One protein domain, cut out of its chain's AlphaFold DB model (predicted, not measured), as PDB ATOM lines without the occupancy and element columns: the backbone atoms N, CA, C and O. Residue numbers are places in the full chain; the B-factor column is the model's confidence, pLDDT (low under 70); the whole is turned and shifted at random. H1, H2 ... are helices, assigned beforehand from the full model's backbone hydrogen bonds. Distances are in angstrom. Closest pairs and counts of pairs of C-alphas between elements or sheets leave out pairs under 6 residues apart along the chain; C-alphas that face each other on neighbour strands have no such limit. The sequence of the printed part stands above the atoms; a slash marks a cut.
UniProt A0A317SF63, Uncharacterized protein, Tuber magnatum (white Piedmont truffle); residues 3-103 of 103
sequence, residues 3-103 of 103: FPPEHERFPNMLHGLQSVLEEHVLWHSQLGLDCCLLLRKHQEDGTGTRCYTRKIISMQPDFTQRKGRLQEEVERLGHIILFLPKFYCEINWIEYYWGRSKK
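AT A GLANCE: This is residues 3 to 103 of the 103 residues of an uncharacterized protein of Tuber magnatum (white Piedmont truffle) (UniProt A0A317SF63). With little regular structure, the chain is strung out: H1 and H2 at one end, H3 and H4 between, H5 sticking out at the other. Of 101 printed residues, 34 are in these five helices, with no named strand: all helix. It is extended, radius of gyration of the C-alphas 20.6 A, spans 58 by 45 by 24 A.

HOW THE PARTS SIT: H5, residues 93 to 101, is apart from H4, residues 69 to 76, and H4 from H3, residues 61 to 64. H2, residues 53 to 58, is close to H3 but not clearly touching. H1, residues 17 to 23, and H2 only just touch, with 3 C-alpha pairs within 8 A, the closest Leu 17 and Thr 53, 7.4 A. Except in H3, too short for one, every O i to N i+4 pair is within hydrogen-bond range.

IN THESE COORDINATES: H5, 13.0 A from first to last C-alpha, ends at C-alpha 101 (-3.306, 34.105, -49.153). H1 begins at C-alpha 17 (-1.379, 50.504, -8.120).

THE WHOLE: Links H1 to H2 and H4 to H5 are long. Residues 34 to 51 and 103 have pLDDT under 70.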
ATOM      1  N   PHE A   3      -9.177  58.137 -12.454       86.06
ATOM      2  CA  PHE A   3      -9.911  58.953 -11.501       86.06
ATOM      3  C   PHE A   3     -11.026  59.727 -12.219       86.06
ATOM      4  O   PHE A   3     -10.818  60.176 -13.352       86.06
ATOM      5  N   PRO A   4     -12.197  59.895 -11.581       87.88
ATOM      6  CA  PRO A   4     -13.278  60.677 -12.158       87.88
ATOM      7  C   PRO A   4     -12.843  62.137 -12.391       87.88
ATOM      8  O   PRO A   4     -11.921  62.620 -11.721       87.88
ATOM      9  N   PRO A   5     -13.480  62.856 -13.332       90.12
ATOM     10  CA  PRO A   5     -13.192  64.269 -13.588       90.12
ATOM     11  C   PRO A   5     -13.322  65.152 -12.342       90.12
ATOM     12  O   PRO A   5     -12.650  66.173 -12.241       90.12
ATOM     13  N   GLU A   6     -14.155  64.742 -11.386       92.38
ATOM     14  CA  GLU A   6     -14.430  65.451 -10.136       92.38
ATOM     15  C   GLU A   6     -13.404  65.149  -9.027       92.38
ATOM     16  O   GLU A   6     -13.542  65.641  -7.908       92.38
ATOM     17  N   HIS A   7     -12.375  64.333  -9.292       85.19
ATOM     18  CA  HIS A   7     -11.400  63.941  -8.275       85.19
ATOM     19  C   HIS A   7     -10.492  65.110  -7.861       85.19
ATOM     20  O   HIS A   7      -9.740  65.639  -8.678       85.19
ATOM     21  N   GLU A   8     -10.486  65.446  -6.569       89.56
ATOM     22  CA  GLU A   8      -9.863  66.662  -6.014       89.56
ATOM     23  C   GLU A   8      -8.382  66.856  -6.377       89.56
ATOM     24  O   GLU A   8      -7.933  67.979  -6.590       89.56
ATOM     25  N   ARG A   9      -7.600  65.769  -6.431       84.69
ATOM     26  CA  ARG A   9      -6.136  65.838  -6.627       84.69
ATOM     27  C   ARG A   9      -5.648  65.363  -7.987       84.69
ATOM     28  O   ARG A   9      -4.562  65.750  -8.403       84.69
ATOM     29  N   PHE A  10      -6.408  64.503  -8.657       85.50
ATOM     30  CA  PHE A  10      -5.919  63.750  -9.820       85.50
ATOM     31  C   PHE A  10      -7.005  63.554 -10.890       85.50
ATOM     32  O   PHE A  10      -7.219  62.425 -11.326       85.50
ATOM     33  N   PRO A  11      -7.720  64.609 -11.311       89.19
ATOM     34  CA  PRO A  11      -8.840  64.463 -12.235       89.19
ATOM     35  C   PRO A  11      -8.369  63.887 -13.576       89.19
ATOM     36  O   PRO A  11      -7.366  64.332 -14.137       89.19
ATOM     37  N   ASN A  12      -9.083  62.882 -14.090       88.81
ATOM     38  CA  ASN A  12      -8.768  62.174 -15.340       88.81
ATOM     39  C   ASN A  12      -7.376  61.507 -15.405       88.81
ATOM     40  O   ASN A  12      -6.938  61.102 -16.484       88.81
ATOM     41  N   MET A  13      -6.663  61.358 -14.282       87.19
ATOM     42  CA  MET A  13      -5.385  60.641 -14.256       87.19
ATOM     43  C   MET A  13      -5.578  59.142 -14.038       87.19
ATOM     44  O   MET A  13      -6.582  58.691 -13.489       87.19
ATOM     45  N   LEU A  14      -4.586  58.350 -14.452       83.94
ATOM     46  CA  LEU A  14      -4.576  56.910 -14.206       83.94
ATOM     47  C   LEU A  14      -4.556  56.605 -12.705       83.94
ATOM     48  O   LEU A  14      -3.805  57.206 -11.940       83.94
ATOM     49  N   HIS A  15      -5.350  55.612 -12.313       85.12
ATOM     50  CA  HIS A  15      -5.360  55.096 -10.950       85.12
ATOM     51  C   HIS A  15      -4.105  54.245 -10.724       85.12
ATOM     52  O   HIS A  15      -3.950  53.188 -11.340       85.12
ATOM     53  N   GLY A  16      -3.183  54.723  -9.888       86.12
ATOM     54  CA  GLY A  16      -1.942  54.011  -9.591       86.12
ATOM     55  C   GLY A  16      -2.186  52.736  -8.780       86.12
ATOM     56  O   GLY A  16      -3.145  52.650  -8.017       86.12
ATOM     57  N   LEU A  17      -1.285  51.752  -8.895       84.25
ATOM     58  CA  LEU A  17      -1.379  50.504  -8.120       84.25
ATOM     59  C   LEU A  17      -1.348  50.757  -6.607       84.25
ATOM     60  O   LEU A  17      -2.007  50.043  -5.862       84.25
ATOM     61  N   GLN A  18      -0.617  51.785  -6.164       86.31
ATOM     62  CA  GLN A  18      -0.628  52.227  -4.772       86.31
ATOM     63  C   GLN A  18      -2.031  52.669  -4.342       86.31
ATOM     64  O   GLN A  18      -2.543  52.131  -3.370       86.31
ATOM     65  N   SER A  19      -2.679  53.570  -5.087       86.06
ATOM     66  CA  SER A  19      -4.028  54.056  -4.763       86.06
ATOM     67  C   SER A  19      -5.053  52.922  -4.732       86.06
ATOM     68  O   SER A  19      -5.845  52.843  -3.802       86.06
ATOM     69  N   VAL A  20      -4.982  51.985  -5.688       87.06
ATOM     70  CA  VAL A  20      -5.832  50.778  -5.680       87.06
ATOM     71  C   VAL A  20      -5.618  49.958  -4.400       87.06
ATOM     72  O   VAL A  20      -6.565  49.471  -3.797       87.06
ATOM     73  N   LEU A  21      -4.376  49.790  -3.950       87.56
ATOM     74  CA  LEU A  21      -4.102  49.035  -2.727       87.56
ATOM     75  C   LEU A  21      -4.471  49.793  -1.452       87.56
ATOM     76  O   LEU A  21      -4.836  49.155  -0.466       87.56
ATOM     77  N   GLU A  22      -4.369  51.121  -1.451       89.06
ATOM     78  CA  GLU A  22      -4.821  51.972  -0.348       89.06
ATOM     79  C   GLU A  22      -6.340  51.855  -0.167       89.06
ATOM     80  O   GLU A  22      -6.795  51.631   0.953       89.06
ATOM     81  N   GLU A  23      -7.111  51.882  -1.259       87.69
ATOM     82  CA  GLU A  23      -8.569  51.664  -1.246       87.69
ATOM     83  C   GLU A  23      -8.960  50.299  -0.670       87.69
ATOM     84  O   GLU A  23      -9.941  50.181   0.062       87.69
ATOM     85  N   HIS A  24      -8.168  49.265  -0.960       84.56
ATOM     86  CA  HIS A  24      -8.397  47.911  -0.453       84.56
ATOM     87  C   HIS A  24      -7.795  47.673   0.945       84.56
ATOM     88  O   HIS A  24      -7.904  46.565   1.470       84.56
ATOM     89  N   VAL A  25      -7.159  48.677   1.564       86.69
ATOM     90  CA  VAL A  25      -6.469  48.562   2.868       86.69
ATOM     91  C   VAL A  25      -5.363  47.488   2.850       86.69
ATOM     92  O   VAL A  25      -5.108  46.775   3.819       86.69
ATOM     93  N   LEU A  26      -4.688  47.352   1.708       85.44
ATOM     94  CA  LEU A  26      -3.613  46.380   1.469       85.44
ATOM     95  C   LEU A  26      -2.243  47.040   1.270       85.44
ATOM     96  O   LEU A  26      -1.240  46.340   1.118       85.44
ATOM     97  N   TRP A  27      -2.187  48.374   1.258       83.94
ATOM     98  CA  TRP A  27      -0.950  49.125   1.084       83.94
ATOM     99  C   TRP A  27      -0.098  49.181   2.360       83.94
ATOM    100  O   TRP A  27      -0.601  49.435   3.453       83.94
ATOM    101  N   HIS A  28       1.219  49.016   2.206       82.75
ATOM    102  CA  HIS A  28       2.208  49.329   3.236       82.75
ATOM    103  C   HIS A  28       3.543  49.755   2.605       82.75
ATOM    104  O   HIS A  28       3.885  49.326   1.508       82.75
ATOM    105  N   SER A  29       4.350  50.551   3.311       77.69
ATOM    106  CA  SER A  29       5.582  51.160   2.768       77.69
ATOM    107  C   SER A  29       6.644  50.164   2.278       77.69
ATOM    108  O   SER A  29       7.471  50.505   1.440       77.69
ATOM    109  N   GLN A  30       6.617  48.925   2.775       75.06
ATOM    110  CA  GLN A  30       7.537  47.851   2.372       75.06
ATOM    111  C   GLN A  30       7.100  47.090   1.100       75.06
ATOM    112  O   GLN A  30       7.713  46.081   0.744       75.06
ATOM    113  N   LEU A  31       6.013  47.506   0.441       75.31
ATOM    114  CA  LEU A  31       5.467  46.812  -0.723       75.31
ATOM    115  C   LEU A  31       6.243  47.190  -1.998       75.31
ATOM    116  O   LEU A  31       6.213  48.331  -2.450       75.31
ATOM    117  N   GLY A  32       6.938  46.218  -2.588       74.00
ATOM    118  CA  GLY A  32       7.574  46.354  -3.902       74.00
ATOM    119  C   GLY A  32       6.619  46.005  -5.049       74.00
ATOM    120  O   GLY A  32       5.709  45.195  -4.880       74.00
ATOM    121  N   LEU A  33       6.835  46.600  -6.231       71.62
ATOM    122  CA  LEU A  33       6.054  46.337  -7.455       71.62
ATOM    123  C   LEU A  33       6.020  44.844  -7.813       71.62
ATOM    124  O   LEU A  33       4.950  44.236  -7.903       71.62
ATOM    125  N   ASP A  34       7.210  44.278  -7.955       66.94
ATOM    126  CA  ASP A  34       7.488  42.859  -8.093       66.94
ATOM    127  C   ASP A  34       8.501  42.530  -6.993       66.94
ATOM    128  O   ASP A  34       9.383  43.354  -6.714       66.94
ATOM    129  N   CYS A  35       8.404  41.368  -6.337       65.38
ATOM    130  CA  CYS A  35       9.480  41.048  -5.408       65.38
ATOM    131  C   CYS A  35      10.753  40.769  -6.164       65.38
ATOM    132  O   CYS A  35      10.702  40.373  -7.324       65.38
ATOM    133  N   CYS A  36      11.870  41.005  -5.479       58.06
ATOM    134  CA  CYS A  36      13.224  40.679  -5.882       58.06
ATOM    135  C   CYS A  36      13.258  39.358  -6.665       58.06
ATOM    136  O   CYS A  36      13.485  38.294  -6.092       58.06
ATOM    137  N   LEU A  37      13.077  39.435  -7.989       49.31
ATOM    138  CA  LEU A  37      12.929  38.301  -8.910       49.31
ATOM    139  C   LEU A  37      14.169  37.385  -8.930       49.31
ATOM    140  O   LEU A  37      14.191  36.383  -9.634       49.31
ATOM    141  N   LEU A  38      15.201  37.720  -8.150       49.19
ATOM    142  CA  LEU A  38      16.504  37.072  -8.092       49.19
ATOM    143  C   LEU A  38      16.771  36.303  -6.794       49.19
ATOM    144  O   LEU A  38      17.760  35.578  -6.725       49.19
ATOM    145  N   LEU A  39      15.932  36.418  -5.763       49.91
ATOM    146  CA  LEU A  39      16.194  35.762  -4.482       49.91
ATOM    147  C   LEU A  39      14.994  34.905  -4.092       49.91
ATOM    148  O   LEU A  39      14.017  35.401  -3.541       49.91
ATOM    149  N   ARG A  40      15.109  33.590  -4.326       50.56
ATOM    150  CA  ARG A  40      14.248  32.507  -3.801       50.56
ATOM    151  C   ARG A  40      14.207  32.450  -2.254       50.56
ATOM    152  O   ARG A  40      14.175  31.374  -1.679       50.56
ATOM    153  N   LYS A  41      14.297  33.582  -1.556       51.19
ATOM    154  CA  LYS A  41      14.535  33.666  -0.110       51.19
ATOM    155  C   LYS A  41      13.273  33.862   0.728       51.19
ATOM    156  O   LYS A  41      13.360  33.787   1.940       51.19
ATOM    157  N   HIS A  42      12.106  34.081   0.122       52.94
ATOM    158  CA  HIS A  42      10.859  34.299   0.872       52.94
ATOM    159  C   HIS A  42       9.992  33.042   1.046       52.94
ATOM    160  O   HIS A  42       8.832  33.161   1.427       52.94
ATOM    161  N   GLN A  43      10.520  31.850   0.749       47.66
ATOM    162  CA  GLN A  43       9.740  30.610   0.820       47.66
ATOM    163  C   GLN A  43       9.825  29.900   2.183       47.66
ATOM    164  O   GLN A  43       8.990  29.040   2.445       47.66
ATOM    165  N   GLU A  44      10.778  30.250   3.054       46.72
ATOM    166  CA  GLU A  44      11.067  29.448   4.258       46.72
ATOM    167  C   GLU A  44      10.523  30.024   5.571       46.72
ATOM    168  O   GLU A  44      10.230  29.263   6.489       46.72
ATOM    169  N   ASP A  45      10.259  31.326   5.645       42.75
ATOM    170  CA  ASP A  45       9.717  31.922   6.861       42.75
ATOM    171  C   ASP A  45       8.210  32.113   6.690       42.75
ATOM    172  O   ASP A  45       7.770  32.915   5.864       42.75
ATOM    173  N   GLY A  46       7.398  31.410   7.487       47.06
ATOM    174  CA  GLY A  46       5.923  31.494   7.535       47.06
ATOM    175  C   GLY A  46       5.336  32.891   7.826       47.06
ATOM    176  O   GLY A  46       4.140  33.034   8.064       47.06
ATOM    177  N   THR A  47       6.170  33.921   7.772       47.16
ATOM    178  CA  THR A  47       5.908  35.358   7.794       47.16
ATOM    179  C   THR A  47       6.390  35.995   6.485       47.16
ATOM    180  O   THR A  47       7.134  36.972   6.488       47.16
ATOM    181  N   GLY A  48       6.010  35.414   5.343       49.84
ATOM    182  CA  GLY A  48       6.377  35.899   4.012       49.84
ATOM    183  C   GLY A  48       5.864  37.318   3.766       49.84
ATOM    184  O   GLY A  48       4.719  37.512   3.350       49.84
ATOM    185  N   THR A  49       6.711  38.313   4.034       49.44
ATOM    186  CA  THR A  49       6.463  39.723   3.731       49.44
ATOM    187  C   THR A  49       6.012  39.836   2.280       49.44
ATOM    188  O   THR A  49       6.716  39.415   1.363       49.44
ATOM    189  N   ARG A  50       4.796  40.346   2.075       54.66
ATOM    190  CA  ARG A  50       4.057  40.315   0.805       54.66
ATOM    191  C   ARG A  50       4.610  41.330  -0.199       54.66
ATOM    192  O   ARG A  50       3.902  42.213  -0.653       54.66
ATOM    193  N   CYS A  51       5.873  41.223  -0.579       62.44
ATOM    194  CA  CYS A  51       6.582  42.175  -1.439       62.44
ATOM    195  C   CYS A  51       6.190  42.120  -2.937       62.44
ATOM    196  O   CYS A  51       7.025  42.391  -3.793       62.44
ATOM    197  N   TYR A  52       4.936  41.787  -3.271       77.50
ATOM    198  CA  TYR A  52       4.456  41.642  -4.653       77.50
ATOM    199  C   TYR A  52       3.119  42.374  -4.869       77.50
ATOM    200  O   TYR A  52       2.062  41.739  -4.954       77.50
ATOM    201  N   THR A  53       3.152  43.699  -5.020       80.56
ATOM    202  CA  THR A  53       1.982  44.531  -5.372       80.56
ATOM    203  C   THR A  53       1.184  43.932  -6.532       80.56
ATOM    204  O   THR A  53      -0.029  43.740  -6.431       80.56
ATOM    205  N   ARG A  54       1.870  43.546  -7.619       79.81
ATOM    206  CA  ARG A  54       1.226  42.961  -8.805       79.81
ATOM    207  C   ARG A  54       0.459  41.676  -8.484       79.81
ATOM    208  O   ARG A  54      -0.655  41.488  -8.971       79.81
ATOM    209  N   LYS A  55       1.041  40.789  -7.668       81.56
ATOM    210  CA  LYS A  55       0.419  39.505  -7.317       81.56
ATOM    211  C   LYS A  55      -0.805  39.713  -6.431       81.56
ATOM    212  O   LYS A  55      -1.838  39.105  -6.699       81.56
ATOM    213  N   ILE A  56      -0.703  40.594  -5.434       84.75
ATOM    214  CA  ILE A  56      -1.814  40.919  -4.527       84.75
ATOM    215  C   ILE A  56      -3.009  41.440  -5.319       84.75
ATOM    216  O   ILE A  56      -4.110  40.922  -5.143       84.75
ATOM    217  N   ILE A  57      -2.776  42.395  -6.225       85.12
ATOM    218  CA  ILE A  57      -3.821  42.964  -7.085       85.12
ATOM    219  C   ILE A  57      -4.423  41.883  -7.985       85.12
ATOM    220  O   ILE A  57      -5.639  41.751  -8.053       85.12
ATOM    221  N   SER A  58      -3.594  41.033  -8.604       83.06
ATOM    222  CA  SER A  58      -4.092  39.947  -9.468       83.06
ATOM    223  C   SER A  58      -4.965  38.915  -8.744       83.06
ATOM    224  O   SER A  58      -5.681  38.166  -9.400       83.06
ATOM    225  N   MET A  59      -4.875  38.842  -7.414       84.06
ATOM    226  CA  MET A  59      -5.658  37.930  -6.581       84.06
ATOM    227  C   MET A  59      -6.908  38.580  -5.984       84.06
ATOM    228  O   MET A  59      -7.700  37.875  -5.361       84.06
ATOM    229  N   GLN A  60      -7.095  39.895  -6.136       86.19
ATOM    230  CA  GLN A  60      -8.279  40.555  -5.601       86.19
ATOM    231  C   GLN A  60      -9.555  40.076  -6.327       86.19
ATOM    232  O   GLN A  60      -9.528  39.777  -7.531       86.19
ATOM    233  N   PRO A  61     -10.683  39.947  -5.606       85.62
ATOM    234  CA  PRO A  61     -11.918  39.383  -6.150       85.62
ATOM    235  C   PRO A  61     -12.501  40.210  -7.304       85.62
ATOM    236  O   PRO A  61     -12.984  39.648  -8.281       85.62
ATOM    237  N   ASP A  62     -12.398  41.532  -7.243       85.88
ATOM    238  CA  ASP A  62     -12.845  42.464  -8.283       85.88
ATOM    239  C   ASP A  62     -12.057  42.336  -9.598       85.88
ATOM    240  O   ASP A  62     -12.599  42.610 -10.667       85.88
ATOM    241  N   PHE A  63     -10.813  41.855  -9.546       82.69
ATOM    242  CA  PHE A  63     -10.011  41.562 -10.738       82.69
ATOM    243  C   PHE A  63     -10.246  40.159 -11.286       82.69
ATOM    244  O   PHE A  63     -10.228  39.959 -12.497       82.69
ATOM    245  N   THR A  64     -10.432  39.180 -10.403       85.69
ATOM    246  CA  THR A  64     -10.577  37.769 -10.796       85.69
ATOM    247  C   THR A  64     -11.985  37.429 -11.271       85.69
ATOM    248  O   THR A  64     -12.143  36.581 -12.146       85.69
ATOM    249  N   GLN A  65     -13.009  38.085 -10.721       87.81
ATOM    250  CA  GLN A  65     -14.410  37.817 -11.057       87.81
ATOM    251  C   GLN A  65     -14.913  38.671 -12.223       87.81
ATOM    252  O   GLN A  65     -15.924  38.338 -12.843       87.81
ATOM    253  N   ARG A  66     -14.231  39.780 -12.532       86.44
ATOM    254  CA  ARG A  66     -14.661  40.697 -13.584       86.44
ATOM    255  C   ARG A  66     -14.135  40.264 -14.950       86.44
ATOM    256  O   ARG A  66     -12.958  39.951 -15.117       86.44
ATOM    257  N   LYS A  67     -15.008  40.315 -15.958       88.62
ATOM    258  CA  LYS A  67     -14.621  40.135 -17.360       88.62
ATOM    259  C   LYS A  67     -13.788  41.327 -17.837       88.62
ATOM    260  O   LYS A  67     -13.962  42.460 -17.395       88.62
ATOM    261  N   GLY A  68     -12.864  41.090 -18.764       87.88
ATOM    262  CA  GLY A  68     -12.117  42.191 -19.374       87.88
ATOM    263  C   GLY A  68     -13.067  43.151 -20.098       87.88
ATOM    264  O   GLY A  68     -14.013  42.702 -20.736       87.88
ATOM    265  N   ARG A  69     -12.796  44.463 -20.076       89.56
ATOM    266  CA  ARG A  69     -13.651  45.466 -20.753       89.56
ATOM    267  C   ARG A  69     -13.917  45.145 -22.226       89.56
ATOM    268  O   ARG A  69     -15.012  45.374 -22.719       89.56
ATOM    269  N   LEU A  70     -12.909  44.621 -22.926       91.56
ATOM    270  CA  LEU A  70     -13.061  44.200 -24.318       91.56
ATOM    271  C   LEU A  70     -14.022  43.013 -24.439       91.56
ATOM    272  O   LEU A  70     -14.836  42.981 -25.352       91.56
ATOM    273  N   GLN A  71     -13.944  42.062 -23.508       94.25
ATOM    274  CA  GLN A  71     -14.867  40.937 -23.477       94.25
ATOM    275  C   GLN A  71     -16.299  41.404 -23.210       94.25
ATOM    276  O   GLN A  71     -17.196  41.007 -23.944       94.25
ATOM    277  N   GLU A  72     -16.499  42.268 -22.213       94.00
ATOM    278  CA  GLU A  72     -17.808  42.860 -21.906       94.00
ATOM    279  C   GLU A  72     -18.409  43.547 -23.145       94.00
ATOM    280  O   GLU A  72     -19.568  43.317 -23.471       94.00
ATOM    281  N   GLU A  73     -17.618  44.342 -23.872       95.50
ATOM    282  CA  GLU A  73     -18.091  45.085 -25.046       95.50
ATOM    283  C   GLU A  73     -18.436  44.179 -26.235       95.50
ATOM    284  O   GLU A  73     -19.463  44.364 -26.886       95.50
ATOM    285  N   VAL A  74     -17.606  43.174 -26.512       96.06
ATOM    286  CA  VAL A  74     -17.848  42.225 -27.607       96.06
ATOM    287  C   VAL A  74     -19.090  41.373 -27.321       96.06
ATOM    288  O   VAL A  74     -19.932  41.206 -28.204       96.06
ATOM    289  N   GLU A  75     -19.252  40.902 -26.081       95.25
ATOM    290  CA  GLU A  75     -20.461  40.187 -25.649       95.25
ATOM    291  C   GLU A  75     -21.702  41.098 -25.696       95.25
ATOM    292  O   GLU A  75     -22.765  40.661 -26.133       95.25
ATOM    293  N   ARG A  76     -21.573  42.382 -25.321       96.25
ATOM    294  CA  ARG A  76     -22.656  43.384 -25.399       96.25
ATOM    295  C   ARG A  76     -23.153  43.600 -26.830       96.25
ATOM    296  O   ARG A  76     -24.339  43.854 -27.028       96.25
ATOM    297  N   LEU A  77     -22.269  43.491 -27.821       97.25
ATOM    298  CA  LEU A  77     -22.616  43.545 -29.246       97.25
ATOM    299  C   LEU A  77     -23.218  42.227 -29.777       97.25
ATOM    300  O   LEU A  77     -23.575  42.149 -30.950       97.25
ATOM    301  N   GLY A  78     -23.359  41.201 -28.930       96.62
ATOM    302  CA  GLY A  78     -23.931  39.901 -29.291       96.62
ATOM    303  C   GLY A  78     -22.940  38.940 -29.950       96.62
ATOM    304  O   GLY A  78     -23.354  37.933 -30.524       96.62
ATOM    305  N   HIS A  79     -21.637  39.226 -29.890       96.56
ATOM    306  CA  HIS A  79     -20.606  38.359 -30.453       96.56
ATOM    307  C   HIS A  79     -20.108  37.324 -29.437       96.56
ATOM    308  O   HIS A  79     -20.072  37.558 -28.229       96.56
ATOM    309  N   ILE A  80     -19.671  36.175 -29.952       93.75
ATOM    310  CA  ILE A  80     -19.073  35.096 -29.159       93.75
ATOM    311  C   ILE A  80     -17.556  35.280 -29.138       93.75
ATOM    312  O   ILE A  80     -16.940  35.529 -30.174       93.75
ATOM    313  N   ILE A  81     -16.950  35.107 -27.963       92.81
ATOM    314  CA  ILE A  81     -15.498  35.154 -27.789       92.81
ATOM    315  C   ILE A  81     -14.956  33.745 -27.584       92.81
ATOM    316  O   ILE A  81     -15.398  33.017 -26.698       92.81
ATOM    317  N   LEU A  82     -13.957  33.392 -28.388       91.62
ATOM    318  CA  LEU A  82     -13.204  32.149 -28.284       91.62
ATOM    319  C   LEU A  82     -11.791  32.465 -27.785       91.62
ATOM    320  O   LEU A  82     -11.006  33.103 -28.483       91.62
ATOM    321  N   PHE A  83     -11.465  32.013 -26.574       90.88
ATOM    322  CA  PHE A  83     -10.111  32.113 -26.032       90.88
ATOM    323  C   PHE A  83      -9.285  30.912 -26.489       90.88
ATOM    324  O   PHE A  83      -9.528  29.784 -26.063       90.88
ATOM    325  N   LEU A  84      -8.305  31.159 -27.358       92.06
ATOM    326  CA  LEU A  84      -7.403  30.124 -27.852       92.06
ATOM    327  C   LEU A  84      -6.149  30.015 -26.965       92.06
ATOM    328  O   LEU A  84      -5.596  31.043 -26.558       92.06
ATOM    329  N   PRO A  85      -5.670  28.791 -26.680       91.69
ATOM    330  CA  PRO A  85      -4.366  28.549 -26.079       91.69
ATOM    331  C   PRO A  85      -3.234  29.336 -26.749       91.69
ATOM    332  O   PRO A  85      -3.100  29.383 -27.973       91.69
ATOM    333  N   LYS A  86      -2.372  29.937 -25.926       88.19
ATOM    334  CA  LYS A  86      -1.196  30.662 -26.410       88.19
ATOM    335  C   LYS A  86      -0.187  29.677 -27.005       88.19
ATOM    336  O   LYS A  86       0.106  28.670 -26.372       88.19
ATOM    337  N   PHE A  87       0.393  30.026 -28.156       89.12
ATOM    338  CA  PHE A  87       1.410  29.243 -28.884       89.12
ATOM    339  C   PHE A  87       0.919  27.964 -29.578       89.12
ATOM    340  O   PHE A  87       1.739  27.137 -29.957       89.12
ATOM    341  N   TYR A  88      -0.387  27.846 -29.812       89.75
ATOM    342  CA  TYR A  88      -0.973  26.803 -30.653       89.75
ATOM    343  C   TYR A  88      -1.583  27.488 -31.883       89.75
ATOM    344  O   TYR A  88      -2.732  27.927 -31.864       89.75
ATOM    345  N   CYS A  89      -0.784  27.709 -32.929       89.69
ATOM    346  CA  CYS A  89      -1.253  28.408 -34.134       89.69
ATOM    347  C   CYS A  89      -2.129  27.513 -35.022       89.69
ATOM    348  O   CYS A  89      -2.993  28.011 -35.737       89.69
ATOM    349  N   GLU A  90      -1.971  26.195 -34.915       90.44
ATOM    350  CA  GLU A  90      -2.714  25.170 -35.645       90.44
ATOM    351  C   GLU A  90      -4.220  25.165 -35.346       90.44
ATOM    352  O   GLU A  90      -5.016  24.746 -36.183       90.44
ATOM    353  N   ILE A  91      -4.621  25.670 -34.177       90.75
ATOM    354  CA  ILE A  91      -6.029  25.804 -33.782       90.75
ATOM    355  C   ILE A  91      -6.620  27.176 -34.139       90.75
ATOM    356  O   ILE A  91      -7.830  27.370 -34.023       90.75
ATOM    357  N   ASN A  92      -5.799  28.138 -34.574       91.50
ATOM    358  CA  ASN A  92      -6.250  29.479 -34.923       91.50
ATOM    359  C   ASN A  92      -6.590  29.567 -36.417       91.50
ATOM    360  O   ASN A  92      -5.709  29.668 -37.269       91.50
ATOM    361  N   TRP A  93      -7.883  29.569 -36.749       90.31
ATOM    362  CA  TRP A  93      -8.342  29.509 -38.142       90.31
ATOM    363  C   TRP A  93      -7.822  30.650 -39.021       90.31
ATOM    364  O   TRP A  93      -7.604  30.435 -40.212       90.31
ATOM    365  N   ILE A  94      -7.575  31.841 -38.464       92.81
ATOM    366  CA  ILE A  94      -7.055  32.975 -39.244       92.81
ATOM    367  C   ILE A  94      -5.669  32.691 -39.844       92.81
ATOM    368  O   ILE A  94      -5.389  33.118 -40.963       92.81
ATOM    369  N   GLU A  95      -4.841  31.893 -39.161       93.06
ATOM    370  CA  GLU A  95      -3.504  31.520 -39.634       93.06
ATOM    371  C   GLU A  95      -3.578  30.646 -40.892       93.06
ATOM    372  O   GLU A  95      -2.763  30.793 -41.806       93.06
ATOM    373  N   TYR A  96      -4.602  29.789 -40.996       91.12
ATOM    374  CA  TYR A  96      -4.837  28.973 -42.190       91.12
ATOM    375  C   TYR A  96      -5.131  29.846 -43.418       91.12
ATOM    376  O   TYR A  96      -4.521  29.669 -44.478       91.12
ATOM    377  N   TYR A  97      -6.029  30.825 -43.268       93.56
ATOM    378  CA  TYR A  97      -6.366  31.755 -44.347       93.56
ATOM    379  C   TYR A  97      -5.155  32.596 -44.755       93.56
ATOM    380  O   TYR A  97      -4.841  32.680 -45.941       93.56
ATOM    381  N   TRP A  98      -4.417  33.148 -43.789       94.56
ATOM    382  CA  TRP A  98      -3.205  33.923 -44.070       94.56
ATOM    383  C   TRP A  98      -2.124  33.103 -44.772       94.56
ATOM    384  O   TRP A  98      -1.505  33.593 -45.719       94.56
ATOM    385  N   GLY A  99      -1.915  31.851 -44.361       92.69
ATOM    386  CA  GLY A  99      -1.000  30.936 -45.038       92.69
ATOM    387  C   GLY A  99      -1.408  30.663 -46.489       92.69
ATOM    388  O   GLY A  99      -0.547  30.578 -47.367       92.69
ATOM    389  N   ARG A 100      -2.717  30.575 -46.769       91.94
ATOM    390  CA  ARG A 100      -3.236  30.383 -48.131       91.94
ATOM    391  C   ARG A 100      -3.120  31.634 -48.999       91.94
ATOM    392  O   ARG A 100      -2.833  31.480 -50.184       91.94
ATOM    393  N   SER A 101      -3.343  32.821 -48.435       93.75
ATOM    394  CA  SER A 101      -3.306  34.105 -49.153       93.75
ATOM    395  C   SER A 101      -1.902  34.549 -49.565       93.75
ATOM    396  O   SER A 101      -1.770  35.383 -50.452       93.75
ATOM    397  N   LYS A 102      -0.855  34.021 -48.922       93.44
ATOM    398  CA  LYS A 102       0.549  34.310 -49.268       93.44
ATOM    399  C   LYS A 102       1.104  33.429 -50.399       93.44
ATOM    400  O   LYS A 102       2.264  33.600 -50.761       93.44
ATOM    401  N   LYS A 103       0.311  32.480 -50.905       65.00
ATOM    402  CA  LYS A 103       0.624  31.650 -52.078       65.00
ATOM    403  C   LYS A 103      -0.056  32.215 -53.311       65.00
ATOM    404  O   LYS A 103       0.635  32.309 -54.342       65.00
TER     405      LYS A 103